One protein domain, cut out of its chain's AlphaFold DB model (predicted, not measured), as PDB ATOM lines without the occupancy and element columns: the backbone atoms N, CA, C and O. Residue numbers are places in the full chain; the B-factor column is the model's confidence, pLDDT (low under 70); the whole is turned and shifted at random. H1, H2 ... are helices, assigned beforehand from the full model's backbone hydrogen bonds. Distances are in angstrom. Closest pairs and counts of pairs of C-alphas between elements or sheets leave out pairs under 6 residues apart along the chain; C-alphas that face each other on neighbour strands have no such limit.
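Overview. This is residues 4 to 110 of the 194 residues of an uncharacterized protein of Candidatus Regiella insecticola LSR1 (UniProt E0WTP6). In one lobe H1 crosses the hairpin of H5 and H6; in the other H2, H3 and H4 form an open triangle. The all-helix printed part has 107 residues with six named helices, H1 to H6, mostly crossed. It is only just compact, close to loose, radius of gyration of the C-alphas 15.4 A, spanning 45 by 35 by 22 A.

Arrangement. H1, residues 4 to 21, touches H6, residues 99 to 109, with residues 6 to 13 alone, closest C-alphas Val 10 and Ala 101, 4.9 A. H2, residues 26 to 45, touches H3, residues 49 to 58, with residues 38 to 42 alone, about perpendicular at 81 degrees, closest C-alphas Ala 42 and Val 49, 5.3 A. H4, residues 62 to 75, touches H5, residues 85 to 96, with residues 73 to 75 alone, closest C-alphas Ala 74 and Met 85, 5.1 A. H5 and H6 form a hairpin, a shallow tilt of 5 degrees, closest C-alphas Ile 86 and Ala 109, 5.9 A. Every O i to N i+4 pair is within hydrogen-bond range in H1, H2, H4 and H6; 5 of 6 are in H3, 6 of 8 in H5.

Along the chain. H1 begins at C-alpha 4 (-19.661, 3.915, -42.816) and measures 25.8 A, H2 27.8 A, H4 19.4 A. H6 ends at C-alpha 109 (2.024, 5.541, -48.501).

Size, cuts and confidence. The farthest C-alphas, Gly 46 and Trp 95, are 45.9 A apart. The printed part has no cut and no long link. The pLDDT is under 70 at residue 53 and residues 55 to 64.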
ATOM      1  N   LEU A   4     -19.925   4.993 -43.778       82.00
ATOM      2  CA  LEU A   4     -19.661   3.915 -42.816       82.00
ATOM      3  C   LEU A   4     -19.117   2.633 -43.463       82.00
ATOM      4  O   LEU A   4     -18.318   1.918 -42.865       82.00
ATOM      5  N   LYS A   5     -19.565   2.297 -44.678       84.38
ATOM      6  CA  LYS A   5     -19.075   1.117 -45.410       84.38
ATOM      7  C   LYS A   5     -17.649   1.348 -45.905       84.38
ATOM      8  O   LYS A   5     -16.842   0.424 -45.913       84.38
ATOM      9  N   HIS A   6     -17.366   2.581 -46.314       87.88
ATOM     10  CA  HIS A   6     -16.051   3.039 -46.734       87.88
ATOM     11  C   HIS A   6     -15.057   3.003 -45.570       87.88
ATOM     12  O   HIS A   6     -14.020   2.356 -45.716       87.88
ATOM     13  N   GLN A   7     -15.423   3.539 -44.403       86.00
ATOM     14  CA  GLN A   7     -14.598   3.458 -43.194       86.00
ATOM     15  C   GLN A   7     -14.299   2.005 -42.804       86.00
ATOM     16  O   GLN A   7     -13.144   1.605 -42.765       86.00
ATOM     17  N   LYS A   8     -15.327   1.151 -42.691       90.56
ATOM     18  CA  LYS A   8     -15.135  -0.277 -42.364       90.56
ATOM     19  C   LYS A   8     -14.199  -1.009 -43.331       90.56
ATOM     20  O   LYS A   8     -13.530  -1.964 -42.942       90.56
ATOM     21  N   SER A   9     -14.186  -0.610 -44.606       92.56
ATOM     22  CA  SER A   9     -13.267  -1.189 -45.591       92.56
ATOM     23  C   SER A   9     -11.819  -0.750 -45.372       92.56
ATOM     24  O   SER A   9     -10.918  -1.563 -45.558       92.56
ATOM     25  N   VAL A  10     -11.604   0.497 -44.941       92.25
ATOM     26  CA  VAL A  10     -10.285   1.023 -44.568       92.25
ATOM     27  C   VAL A  10      -9.782   0.332 -43.307       92.25
ATOM     28  O   VAL A  10      -8.704  -0.257 -43.350       92.25
ATOM     29  N   ASP A  11     -10.597   0.271 -42.250       92.19
ATOM     30  CA  ASP A  11     -10.238  -0.395 -40.987       92.19
ATOM     31  C   ASP A  11      -9.819  -1.853 -41.234       92.19
ATOM     32  O   ASP A  11      -8.846  -2.372 -40.676       92.19
ATOM     33  N   LYS A  12     -10.540  -2.538 -42.132       95.25
ATOM     34  CA  LYS A  12     -10.223  -3.916 -42.510       95.25
ATOM     35  C   LYS A  12      -8.890  -4.027 -43.249       95.25
ATOM     36  O   LYS A  12      -8.135  -4.962 -42.972       95.25
ATOM     37  N   ALA A  13      -8.607  -3.109 -44.168       95.69
ATOM     38  CA  ALA A  13      -7.356  -3.093 -44.913       95.69
ATOM     39  C   ALA A  13      -6.159  -2.776 -44.003       95.69
ATOM     40  O   ALA A  13      -5.141  -3.459 -44.100       95.69
ATOM     41  N   ILE A  14      -6.305  -1.843 -43.055       94.38
ATOM     42  CA  ILE A  14      -5.308  -1.580 -42.004       94.38
ATOM     43  C   ILE A  14      -5.078  -2.829 -41.145       94.38
ATOM     44  O   ILE A  14      -3.937  -3.235 -40.932       94.38
ATOM     45  N   SER A  15      -6.139  -3.535 -40.741       94.31
ATOM     46  CA  SER A  15      -6.004  -4.815 -40.026       94.31
ATOM     47  C   SER A  15      -5.229  -5.869 -40.825       94.31
ATOM     48  O   SER A  15      -4.425  -6.621 -40.265       94.31
ATOM     49  N   ASN A  16      -5.445  -5.945 -42.138       96.94
ATOM     50  CA  ASN A  16      -4.708  -6.866 -42.997       96.94
ATOM     51  C   ASN A  16      -3.244  -6.436 -43.185       96.94
ATOM     52  O   ASN A  16      -2.367  -7.303 -43.192       96.94
ATOM     53  N   LEU A  17      -2.976  -5.131 -43.279       96.56
ATOM     54  CA  LEU A  17      -1.630  -4.562 -43.330       96.56
ATOM     55  C   LEU A  17      -0.850  -4.856 -42.039       96.56
ATOM     56  O   LEU A  17       0.272  -5.345 -42.114       96.56
ATOM     57  N   MET A  18      -1.455  -4.686 -40.858       94.38
ATOM     58  CA  MET A  18      -0.827  -5.056 -39.578       94.38
ATOM     59  C   MET A  18      -0.456  -6.545 -39.525       94.38
ATOM     60  O   MET A  18       0.612  -6.918 -39.047       94.38
ATOM     61  N   LYS A  19      -1.297  -7.429 -40.075       95.88
ATOM     62  CA  LYS A  19      -0.965  -8.863 -40.198       95.88
ATOM     63  C   LYS A  19       0.136  -9.133 -41.219       95.88
ATOM     64  O   LYS A  19       0.807 -10.161 -41.136       95.88
ATOM     65  N   TYR A  20       0.267  -8.273 -42.222       96.69
ATOM     66  CA  TYR A  20       1.327  -8.361 -43.212       96.69
ATOM     67  C   TYR A  20       2.679  -7.949 -42.623       96.69
ATOM     68  O   TYR A  20       3.658  -8.640 -42.884       96.69
ATOM     69  N   ALA A  21       2.693  -6.930 -41.757       94.88
ATOM     70  CA  ALA A  21       3.879  -6.484 -41.025       94.88
ATOM     71  C   ALA A  21       4.540  -7.613 -40.221       94.88
ATOM     72  O   ALA A  21       5.754  -7.692 -40.151       94.88
ATOM     73  N   LYS A  22       3.763  -8.576 -39.705       94.81
ATOM     74  CA  LYS A  22       4.283  -9.734 -38.952       94.81
ATOM     75  C   LYS A  22       4.958 -10.816 -39.808       94.81
ATOM     76  O   LYS A  22       5.183 -11.924 -39.327       94.81
ATOM     77  N   LYS A  23       5.256 -10.547 -41.081       94.44
ATOM     78  CA  LYS A  23       5.924 -11.482 -42.001       94.44
ATOM     79  C   LYS A  23       7.255 -10.908 -42.455       94.44
ATOM     80  O   LYS A  23       7.364  -9.703 -42.636       94.44
ATOM     81  N   ALA A  24       8.242 -11.769 -42.693       90.19
ATOM     82  CA  ALA A  24       9.510 -11.343 -43.278       90.19
ATOM     83  C   ALA A  24       9.296 -10.684 -44.664       90.19
ATOM     84  O   ALA A  24       8.427 -11.139 -45.422       90.19
ATOM     85  N   PRO A  25      10.067  -9.634 -45.008       91.81
ATOM     86  CA  PRO A  25      11.114  -9.008 -44.183       91.81
ATOM     87  C   PRO A  25      10.568  -8.007 -43.144       91.81
ATOM     88  O   PRO A  25      11.273  -7.607 -42.225       91.81
ATOM     89  N   TRP A  26       9.297  -7.618 -43.254       94.25
ATOM     90  CA  TRP A  26       8.696  -6.530 -42.479       94.25
ATOM     91  C   TRP A  26       8.695  -6.748 -40.969       94.25
ATOM     92  O   TRP A  26       8.838  -5.777 -40.240       94.25
ATOM     93  N   ALA A  27       8.620  -7.990 -40.492       93.00
ATOM     94  CA  ALA A  27       8.673  -8.274 -39.055       93.00
ATOM     95  C   ALA A  27      10.025  -7.886 -38.435       93.00
ATOM     96  O   ALA A  27      10.083  -7.375 -37.320       93.00
ATOM     97  N   GLU A  28      11.114  -8.117 -39.171       91.81
ATOM     98  CA  GLU A  28      12.472  -7.765 -38.745       91.81
ATOM     99  C   GLU A  28      12.670  -6.249 -38.813       91.81
ATOM    100  O   GLU A  28      13.196  -5.652 -37.875       91.81
ATOM    101  N   ARG A  29      12.160  -5.613 -39.876       91.31
ATOM    102  CA  ARG A  29      12.155  -4.148 -40.029       91.31
ATOM    103  C   ARG A  29      11.351  -3.451 -38.942       91.31
ATOM    104  O   ARG A  29      11.788  -2.433 -38.426       91.31
ATOM    105  N   GLU A  30      10.197  -3.998 -38.580       88.81
ATOM    106  CA  GLU A  30       9.352  -3.475 -37.511       88.81
ATOM    107  C   GLU A  30      10.123  -3.498 -36.184       88.81
ATOM    108  O   GLU A  30      10.251  -2.470 -35.524       88.81
ATOM    109  N   ALA A  31      10.715  -4.642 -35.826       88.38
ATOM    110  CA  ALA A  31      11.519  -4.762 -34.611       88.38
ATOM    111  C   ALA A  31      12.716  -3.793 -34.600       88.38
ATOM    112  O   ALA A  31      12.975  -3.151 -33.581       88.38
ATOM    113  N   GLN A  32      13.410  -3.657 -35.735       89.69
ATOM    114  CA  GLN A  32      14.507  -2.705 -35.901       89.69
ATOM    115  C   GLN A  32      14.025  -1.258 -35.707       89.69
ATOM    116  O   GLN A  32      14.576  -0.546 -34.871       89.69
ATOM    117  N   PHE A  33      12.961  -0.859 -36.409       88.06
ATOM    118  CA  PHE A  33      12.380   0.482 -36.349       88.06
ATOM    119  C   PHE A  33      11.998   0.874 -34.923       88.06
ATOM    120  O   PHE A  33      12.394   1.930 -34.434       88.06
ATOM    121  N   PHE A  34      11.248   0.009 -34.233       83.81
ATOM    122  CA  PHE A  34      10.813   0.282 -32.867       83.81
ATOM    123  C   PHE A  34      11.995   0.333 -31.891       83.81
ATOM    124  O   PHE A  34      11.995   1.151 -30.975       83.81
ATOM    125  N   SER A  35      13.028  -0.491 -32.087       85.12
ATOM    126  CA  SER A  35      14.239  -0.423 -31.264       85.12
ATOM    127  C   SER A  35      15.018   0.878 -31.480       85.12
ATOM    128  O   SER A  35      15.467   1.483 -30.506       85.12
ATOM    129  N   GLU A  36      15.165   1.311 -32.733       86.75
ATOM    130  CA  GLU A  36      15.841   2.555 -33.111       86.75
ATOM    131  C   GLU A  36      15.104   3.774 -32.563       86.75
ATOM    132  O   GLU A  36      15.689   4.542 -31.803       86.75
ATOM    133  N   ILE A  37      13.802   3.900 -32.834       83.31
ATOM    134  CA  ILE A  37      13.027   5.066 -32.401       83.31
ATOM    135  C   ILE A  37      12.955   5.185 -30.876       83.31
ATOM    136  O   ILE A  37      13.040   6.292 -30.348       83.31
ATOM    137  N   LEU A  38      12.859   4.066 -30.147       80.62
ATOM    138  CA  LEU A  38      12.897   4.080 -28.684       80.62
ATOM    139  C   LEU A  38      14.261   4.535 -28.163       80.62
ATOM    140  O   LEU A  38      14.317   5.336 -27.234       80.62
ATOM    141  N   ARG A  39      15.358   4.052 -28.756       84.25
ATOM    142  CA  ARG A  39      16.716   4.455 -28.368       84.25
ATOM    143  C   ARG A  39      16.961   5.935 -28.637       84.25
ATOM    144  O   ARG A  39      17.488   6.618 -27.763       84.25
ATOM    145  N   ASP A  40      16.562   6.424 -29.804       83.12
ATOM    146  CA  ASP A  40      16.768   7.818 -30.195       83.12
ATOM    147  C   ASP A  40      15.919   8.752 -29.327       83.12
ATOM    148  O   ASP A  40      16.416   9.755 -28.816       83.12
ATOM    149  N   THR A  41      14.667   8.370 -29.055       80.69
ATOM    150  CA  THR A  41      13.794   9.107 -28.131       80.69
ATOM    151  C   THR A  41      14.372   9.117 -26.713       80.69
ATOM    152  O   THR A  41      14.354  10.157 -26.057       80.69
ATOM    153  N   ALA A  42      14.933   7.998 -26.239       80.88
ATOM    154  CA  ALA A  42      15.553   7.901 -24.912       80.88
ATOM    155  C   ALA A  42      16.763   8.831 -24.797       80.88
ATOM    156  O   ALA A  42      16.884   9.592 -23.836       80.88
ATOM    157  N   ALA A  43      17.621   8.817 -25.820       82.62
ATOM    158  CA  ALA A  43      18.788   9.680 -25.900       82.62
ATOM    159  C   ALA A  43      18.397  11.166 -25.914       82.62
ATOM    160  O   ALA A  43      18.996  11.956 -25.189       82.62
ATOM    161  N   LEU A  44      17.364  11.537 -26.681       78.00
ATOM    162  CA  LEU A  44      16.848  12.908 -26.729       78.00
ATOM    163  C   LEU A  44      16.248  13.360 -25.394       78.00
ATOM    164  O   LEU A  44      16.444  14.505 -24.991       78.00
ATOM    165  N   ALA A  45      15.538  12.471 -24.702       76.50
ATOM    166  CA  ALA A  45      14.943  12.752 -23.400       76.50
ATOM    167  C   ALA A  45      15.955  12.679 -22.239       76.50
ATOM    168  O   ALA A  45      15.633  13.087 -21.125       76.50
ATOM    169  N   GLY A  46      17.172  12.178 -22.477       83.94
ATOM    170  CA  GLY A  46      18.190  12.006 -21.441       83.94
ATOM    171  C   GLY A  46      17.837  10.934 -20.404       83.94
ATOM    172  O   GLY A  46      18.328  10.997 -19.277       83.94
ATOM    173  N   VAL A  47      16.995   9.962 -20.769       85.50
ATOM    174  CA  VAL A  47      16.527   8.881 -19.886       85.50
ATOM    175  C   VAL A  47      16.894   7.506 -20.457       85.50
ATOM    176  O   VAL A  47      17.119   7.372 -21.659       85.50
ATOM    177  N   PRO A  48      16.951   6.441 -19.640       86.94
ATOM    178  CA  PRO A  48      17.101   5.077 -20.141       86.94
ATOM    179  C   PRO A  48      15.878   4.607 -20.945       86.94
ATOM    180  O   PRO A  48      14.735   4.913 -20.609       86.94
ATOM    181  N   VAL A  49      16.093   3.743 -21.945       82.62
ATOM    182  CA  VAL A  49      15.009   3.119 -22.741       82.62
ATOM    183  C   VAL A  49      13.979   2.400 -21.859       82.62
ATOM    184  O   VAL A  49      12.782   2.440 -22.137       82.62
ATOM    185  N   SER A  50      14.424   1.764 -20.771       82.38
ATOM    186  CA  SER A  50      13.545   1.068 -19.822       82.38
ATOM    187  C   SER A  50      12.578   1.997 -19.090       82.38
ATOM    188  O   SER A  50      11.523   1.543 -18.653       82.38
ATOM    189  N   GLU A  51      12.942   3.270 -18.925       80.81
ATOM    190  CA  GLU A  51      12.092   4.284 -18.301       80.81
ATOM    191  C   GLU A  51      11.045   4.788 -19.298       80.81
ATOM    192  O   GLU A  51       9.865   4.823 -18.963       80.81
ATOM    193  N   LEU A  52      11.434   5.024 -20.560       74.00
ATOM    194  CA  LEU A  52      10.480   5.352 -21.627       74.00
ATOM    195  C   LEU A  52       9.424   4.269 -21.840       74.00
ATOM    196  O   LEU A  52       8.251   4.593 -22.001       74.00
ATOM    197  N   GLY A  53       9.824   2.992 -21.839       68.12
ATOM    198  CA  GLY A  53       8.881   1.881 -21.979       68.12
ATOM    199  C   GLY A  53       7.806   1.903 -20.887       68.12
ATOM    200  O   GLY A  53       6.621   1.803 -21.185       68.12
ATOM    201  N   GLN A  54       8.212   2.154 -19.638       70.06
ATOM    202  CA  GLN A  54       7.281   2.292 -18.513       70.06
ATOM    203  C   GLN A  54       6.381   3.523 -18.656       70.06
ATOM    204  O   GLN A  54       5.198   3.451 -18.338       70.06
ATOM    205  N   THR A  55       6.903   4.651 -19.145       65.69
ATOM    206  CA  THR A  55       6.086   5.841 -19.424       65.69
ATOM    207  C   THR A  55       5.019   5.540 -20.473       65.69
ATOM    208  O   THR A  55       3.844   5.821 -20.250       65.69
ATOM    209  N   LEU A  56       5.391   4.930 -21.597       64.94
ATOM    210  CA  LEU A  56       4.440   4.615 -22.660       64.94
ATOM    211  C   LEU A  56       3.337   3.660 -22.165       64.94
ATOM    212  O   LEU A  56       2.159   3.939 -22.394       64.94
ATOM    213  N   ASP A  57       3.700   2.628 -21.396       64.00
ATOM    214  CA  ASP A  57       2.753   1.665 -20.816       64.00
ATOM    215  C   ASP A  57       1.811   2.292 -19.767       64.00
ATOM    216  O   ASP A  57       0.622   1.966 -19.721       64.00
ATOM    217  N   ASN A  58       2.308   3.215 -18.936       60.75
ATOM    218  CA  ASN A  58       1.552   3.776 -17.809       60.75
ATOM    219  C   ASN A  58       0.491   4.810 -18.212       60.75
ATOM    220  O   ASN A  58      -0.485   5.001 -17.483       60.75
ATOM    221  N   TYR A  59       0.661   5.497 -19.343       53.84
ATOM    222  CA  TYR A  59      -0.166   6.658 -19.684       53.84
ATOM    223  C   TYR A  59      -1.313   6.378 -20.672       53.84
ATOM    224  O   TYR A  59      -1.916   7.320 -21.175       53.84
ATOM    225  N   TYR A  60      -1.653   5.117 -20.966       51.97
ATOM    226  CA  TYR A  60      -2.702   4.744 -21.943       51.97
ATOM    227  C   TYR A  60      -2.489   5.276 -23.380       51.97
ATOM    228  O   TYR A  60      -3.270   4.947 -24.273       51.97
ATOM    229  N   TYR A  61      -1.401   6.008 -23.649       56.41
ATOM    230  CA  TYR A  61      -1.025   6.494 -24.978       56.41
ATOM    231  C   TYR A  61      -0.570   5.377 -25.921       56.41
ATOM    232  O   TYR A  61      -0.400   5.633 -27.107       56.41
ATOM    233  N   MET A  62      -0.409   4.138 -25.436       63.19
ATOM    234  CA  MET A  62       0.032   3.007 -26.257       63.19
ATOM    235  C   MET A  62      -0.801   2.823 -27.523       63.19
ATOM    236  O   MET A  62      -0.230   2.500 -28.551       63.19
ATOM    237  N   GLY A  63      -2.120   3.048 -27.491       66.06
ATOM    238  CA  GLY A  63      -2.968   2.896 -28.680       66.06
ATOM    239  C   GLY A  63      -2.680   3.937 -29.768       66.06
ATOM    240  O   GLY A  63      -2.398   3.578 -30.911       66.06
ATOM    241  N   GLU A  64      -2.716   5.220 -29.406       66.19
ATOM    242  CA  GLU A  64      -2.512   6.343 -30.335       66.19
ATOM    243  C   GLU A  64      -1.047   6.461 -30.775       66.19
ATOM    244  O   GLU A  64      -0.755   6.604 -31.964       66.19
ATOM    245  N   ALA A  65      -0.109   6.306 -29.834       70.81
ATOM    246  CA  ALA A  65       1.317   6.277 -30.130       70.81
ATOM    247  C   ALA A  65       1.668   5.080 -31.021       70.81
ATOM    248  O   ALA A  65       2.453   5.229 -31.956       70.81
ATOM    249  N   PHE A  66       1.058   3.908 -30.801       76.94
ATOM    250  CA  PHE A  66       1.248   2.769 -31.695       76.94
ATOM    251  C   PHE A  66       0.707   3.053 -33.094       76.94
ATOM    252  O   PHE A  66       1.405   2.754 -34.056       76.94
ATOM    253  N   GLY A  67      -0.480   3.656 -33.232       79.75
ATOM    254  CA  GLY A  67      -1.021   4.056 -34.536       79.75
ATOM    255  C   GLY A  67      -0.064   4.978 -35.296       79.75
ATOM    256  O   GLY A  67       0.313   4.685 -36.431       79.75
ATOM    257  N   TYR A  68       0.421   6.028 -34.626       82.25
ATOM    258  CA  TYR A  68       1.417   6.949 -35.174       82.25
ATOM    259  C   TYR A  68       2.717   6.244 -35.590       82.25
ATOM    260  O   TYR A  68       3.175   6.390 -36.727       82.25
ATOM    261  N   LEU A  69       3.314   5.462 -34.686       85.44
ATOM    262  CA  LEU A  69       4.584   4.777 -34.931       85.44
ATOM    263  C   LEU A  69       4.448   3.696 -36.005       85.44
ATOM    264  O   LEU A  69       5.352   3.530 -36.819       85.44
ATOM    265  N   PHE A  70       3.318   2.991 -36.043       88.38
ATOM    266  CA  PHE A  70       3.031   1.999 -37.067       88.38
ATOM    267  C   PHE A  70       2.884   2.649 -38.443       88.38
ATOM    268  O   PHE A  70       3.459   2.146 -39.404       88.38
ATOM    269  N   GLU A  71       2.166   3.770 -38.566       90.81
ATOM    270  CA  GLU A  71       2.098   4.513 -39.831       90.81
ATOM    271  C   GLU A  71       3.468   5.047 -40.252       90.81
ATOM    272  O   GLU A  71       3.807   5.016 -41.437       90.81
ATOM    273  N   LEU A  72       4.274   5.520 -39.296       89.12
ATOM    274  CA  LEU A  72       5.651   5.930 -39.552       89.12
ATOM    275  C   LEU A  72       6.472   4.776 -40.116       89.12
ATOM    276  O   LEU A  72       6.929   4.878 -41.248       89.12
ATOM    277  N   PHE A  73       6.519   3.648 -39.417       91.56
ATOM    278  CA  PHE A  73       7.140   2.418 -39.899       91.56
ATOM    279  C   PHE A  73       6.642   1.998 -41.293       91.56
ATOM    280  O   PHE A  73       7.436   1.710 -42.186       91.56
ATOM    281  N   ALA A  74       5.323   1.960 -41.491       93.50
ATOM    282  CA  ALA A  74       4.704   1.412 -42.692       93.50
ATOM    283  C   ALA A  74       4.969   2.252 -43.952       93.50
ATOM    284  O   ALA A  74       4.921   1.721 -45.065       93.50
ATOM    285  N   THR A  75       5.230   3.548 -43.769       92.81
ATOM    286  CA  THR A  75       5.515   4.514 -44.840       92.81
ATOM    287  C   THR A  75       7.006   4.801 -45.007       92.81
ATOM    288  O   THR A  75       7.389   5.357 -46.032       92.81
ATOM    289  N   SER A  76       7.853   4.412 -44.049       89.00
ATOM    290  CA  SER A  76       9.302   4.583 -44.150       89.00
ATOM    291  C   SER A  76       9.887   3.817 -45.335       89.00
ATOM    292  O   SER A  76       9.591   2.636 -45.550       89.00
ATOM    293  N   HIS A  77      10.765   4.496 -46.070       84.88
ATOM    294  CA  HIS A  77      11.669   3.872 -47.026       84.88
ATOM    295  C   HIS A  77      12.941   3.445 -46.296       84.88
ATOM    296  O   HIS A  77      13.448   4.170 -45.443       84.88
ATOM    297  N   TRP A  78      13.425   2.256 -46.624       79.94
ATOM    298  CA  TRP A  78      14.621   1.667 -46.035       79.94
ATOM    299  C   TRP A  78      15.707   1.633 -47.104       79.94
ATOM    300  O   TRP A  78      15.403   1.321 -48.251       79.94
ATOM    301  N   ASP A  79      16.962   1.907 -46.745       76.44
ATOM    302  CA  ASP A  79      18.070   2.053 -47.711       76.44
ATOM    303  C   ASP A  79      18.262   0.846 -48.646       76.44
ATOM    304  O   ASP A  79      18.824   0.962 -49.732       76.44
ATOM    305  N   ASN A  80      17.813  -0.332 -48.220       77.88
ATOM    306  CA  ASN A  80      17.903  -1.592 -48.950       77.88
ATOM    307  C   ASN A  80      16.561  -2.098 -49.502       77.88
ATOM    308  O   ASN A  80      16.497  -3.246 -49.936       77.88
ATOM    309  N   GLU A  81      15.508  -1.280 -49.492       76.06
ATOM    310  CA  GLU A  81      14.195  -1.629 -50.035       76.06
ATOM    311  C   GLU A  81      13.764  -0.605 -51.094       76.06
ATOM    312  O   GLU A  81      13.751   0.600 -50.857       76.06
ATOM    313  N   ASP A  82      13.328  -1.087 -52.260       82.56
ATOM    314  CA  ASP A  82      12.881  -0.215 -53.358       82.56
ATOM    315  C   ASP A  82      11.562   0.521 -53.049       82.56
ATOM    316  O   ASP A  82      11.208   1.490 -53.721       82.56
ATOM    317  N   VAL A  83      10.783   0.012 -52.088       91.12
ATOM    318  CA  VAL A  83       9.421   0.464 -51.769       91.12
ATOM    319  C   VAL A  83       9.161   0.405 -50.266       91.12
ATOM    320  O   VAL A  83       9.759  -0.410 -49.560       91.12
ATOM    321  N   CYS A  84       8.225   1.213 -49.767       94.31
ATOM    322  CA  CYS A  84       7.788   1.099 -48.373       94.31
ATOM    323  C   CYS A  84       6.882  -0.133 -48.159       94.31
ATOM    324  O   CYS A  84       6.396  -0.761 -49.111       94.31
ATOM    325  N   MET A  85       6.601  -0.482 -46.897       96.19
ATOM    326  CA  MET A  85       5.787  -1.662 -46.571       96.19
ATOM    327  C   MET A  85       4.396  -1.603 -47.208       96.19
ATOM    328  O   MET A  85       3.890  -2.617 -47.701       96.19
ATOM    329  N   ILE A  86       3.750  -0.432 -47.192       97.06
ATOM    330  CA  ILE A  86       2.406  -0.282 -47.760       97.06
ATOM    331  C   ILE A  86       2.424  -0.524 -49.269       97.06
ATOM    332  O   ILE A  86       1.540  -1.201 -49.796       97.06
ATOM    333  N   GLU A  87       3.426  -0.008 -49.973       97.19
ATOM    334  CA  GLU A  87       3.574  -0.208 -51.413       97.19
ATOM    335  C   GLU A  87       3.805  -1.683 -51.757       97.19
ATOM    336  O   GLU A  87       3.124  -2.224 -52.638       97.19
ATOM    337  N   ASP A  88       4.680  -2.372 -51.015       96.88
ATOM    338  CA  ASP A  88       4.888  -3.817 -51.161       96.88
ATOM    339  C   ASP A  88       3.600  -4.609 -50.882       96.88
ATOM    340  O   ASP A  88       3.212  -5.495 -51.658       96.88
ATOM    341  N   TYR A  89       2.868  -4.246 -49.823       97.81
ATOM    342  CA  TYR A  89       1.575  -4.844 -49.496       97.81
ATOM    343  C   TYR A  89       0.567  -4.671 -50.635       97.81
ATOM    344  O   TYR A  89      -0.032  -5.645 -51.103       97.81
ATOM    345  N   VAL A  90       0.384  -3.441 -51.116       97.38
ATOM    346  CA  VAL A  90      -0.557  -3.122 -52.192       97.38
ATOM    347  C   VAL A  90      -0.180  -3.865 -53.477       97.38
ATOM    348  O   VAL A  90      -1.070  -4.389 -54.156       97.38
ATOM    349  N   LYS A  91       1.116  -3.994 -53.782       96.50
ATOM    350  CA  LYS A  91       1.629  -4.744 -54.937       96.50
ATOM    351  C   LYS A  91       1.324  -6.242 -54.839       96.50
ATOM    352  O   LYS A  91       0.817  -6.826 -55.794       96.50
ATOM    353  N   ARG A  92       1.593  -6.880 -53.694       96.12
ATOM    354  CA  ARG A  92       1.468  -8.346 -53.537       96.12
ATOM    355  C   ARG A  92       0.068  -8.820 -53.153       96.12
ATOM    356  O   ARG A  92      -0.325  -9.948 -53.466       96.12
ATOM    357  N   ARG A  93      -0.674  -8.002 -52.408       96.06
ATOM    358  CA  ARG A  93      -1.938  -8.374 -51.749       96.06
ATOM    359  C   ARG A  93      -3.082  -7.405 -52.009       96.06
ATOM    360  O   ARG A  93      -4.206  -7.746 -51.653       96.06
ATOM    361  N   GLY A  94      -2.860  -6.277 -52.683       94.00
ATOM    362  CA  GLY A  94      -3.902  -5.272 -52.915       94.00
ATOM    363  C   GLY A  94      -5.116  -5.763 -53.711       94.00
ATOM    364  O   GLY A  94      -6.159  -5.127 -53.659       94.00
ATOM    365  N   TRP A  95      -5.026  -6.902 -54.410       95.69
ATOM    366  CA  TRP A  95      -6.178  -7.559 -55.047       95.69
ATOM    367  C   TRP A  95      -7.195  -8.130 -54.043       95.69
ATOM    368  O   TRP A  95      -8.325  -8.424 -54.420       95.69
ATOM    369  N   ARG A  96      -6.807  -8.293 -52.771       94.69
ATOM    370  CA  ARG A  96      -7.691  -8.722 -51.676       94.69
ATOM    371  C   ARG A  96      -8.475  -7.571 -51.057       94.69
ATOM    372  O   ARG A  96      -9.351  -7.828 -50.238       94.69
ATOM    373  N   GLU A  97      -8.157  -6.334 -51.433       96.56
ATOM    374  CA  GLU A  97      -8.773  -5.140 -50.874       96.56
ATOM    375  C   GLU A  97      -9.765  -4.506 -51.853       96.56
ATOM    376  O   GLU A  97      -9.511  -4.466 -53.062       96.56
ATOM    377  N   PRO A  98     -10.885  -3.949 -51.360       94.94
ATOM    378  CA  PRO A  98     -11.763  -3.132 -52.182       94.94
ATOM    379  C   PRO A  98     -11.008  -1.936 -52.797       94.94
ATOM    380  O   PRO A  98     -10.126  -1.371 -52.140       94.94
ATOM    381  N   PRO A  99     -11.390  -1.459 -54.000       93.12
ATOM    382  CA  PRO A  99     -10.707  -0.346 -54.670       93.12
ATOM    383  C   PRO A  99     -10.546   0.907 -53.801       93.12
ATOM    384  O   PRO A  99      -9.502   1.554 -53.820       93.12
ATOM    385  N   HIS A 100     -11.562   1.225 -52.998       91.81
ATOM    386  CA  HIS A 100     -11.561   2.367 -52.088       91.81
ATOM    387  C   HIS A 100     -10.480   2.262 -50.996       91.81
ATOM    388  O   HIS A 100      -9.715   3.203 -50.791       91.81
ATOM    389  N   ALA A 101     -10.348   1.096 -50.357       94.38
ATOM    390  CA  ALA A 101      -9.330   0.857 -49.336       94.38
ATOM    391  C   ALA A 101      -7.915   0.811 -49.937       94.38
ATOM    392  O   ALA A 101      -6.977   1.368 -49.375       94.38
ATOM    393  N   LYS A 102      -7.757   0.235 -51.138       95.19
ATOM    394  CA  LYS A 102      -6.479   0.265 -51.867       95.19
ATOM    395  C   LYS A 102      -6.026   1.698 -52.172       95.19
ATOM    396  O   LYS A 102      -4.840   2.006 -52.049       95.19
ATOM    397  N   ARG A 103      -6.958   2.578 -52.559       94.12
ATOM    398  CA  ARG A 103      -6.678   4.003 -52.792       94.12
ATOM    399  C   ARG A 103      -6.274   4.727 -51.513       94.12
ATOM    400  O   ARG A 103      -5.311   5.479 -51.564       94.12
ATOM    401  N   TYR A 104      -6.952   4.450 -50.398       94.44
ATOM    402  CA  TYR A 104      -6.552   4.958 -49.084       94.44
ATOM    403  C   TYR A 104      -5.108   4.558 -48.748       94.44
ATOM    404  O   TYR A 104      -4.278   5.428 -48.524       94.44
ATOM    405  N   LEU A 105      -4.775   3.263 -48.823       95.69
ATOM    406  CA  LEU A 105      -3.418   2.779 -48.535       95.69
ATOM    407  C   LEU A 105      -2.368   3.433 -49.443       95.69
ATOM    408  O   LEU A 105      -1.313   3.846 -48.983       95.69
ATOM    409  N   THR A 106      -2.674   3.582 -50.731       95.44
ATOM    410  CA  THR A 106      -1.765   4.244 -51.681       95.44
ATOM    411  C   THR A 106      -1.573   5.729 -51.354       95.44
ATOM    412  O   THR A 106      -0.485   6.262 -51.553       95.44
ATOM    413  N   ALA A 107      -2.614   6.413 -50.874       95.38
ATOM    414  CA  ALA A 107      -2.518   7.802 -50.438       95.38
ATOM    415  C   ALA A 107      -1.726   7.931 -49.129       95.38
ATOM    416  O   ALA A 107      -0.870   8.806 -49.032       95.38
ATOM    417  N   LEU A 108      -1.958   7.030 -48.170       94.81
ATOM    418  CA  LEU A 108      -1.207   6.949 -46.918       94.81
ATOM    419  C   LEU A 108       0.290   6.732 -47.188       94.81
ATOM    420  O   LEU A 108       1.107   7.479 -46.659       94.81
ATOM    421  N   ALA A 109       0.641   5.805 -48.087       94.69
ATOM    422  CA  ALA A 109       2.024   5.541 -48.501       94.69
ATOM    423  C   ALA A 109       2.765   6.784 -49.029       94.69
ATOM    424  O   ALA A 109       3.968   6.898 -48.849       94.69
ATOM    425  N   LYS A 110       2.045   7.716 -49.665       92.81
ATOM    426  CA  LYS A 110       2.601   8.946 -50.259       92.81
ATOM    427  C   LYS A 110       2.492  10.170 -49.353       92.81
ATOM    428  O   LYS A 110       2.866  11.269 -49.758       92.81
TER     429      LYS A 110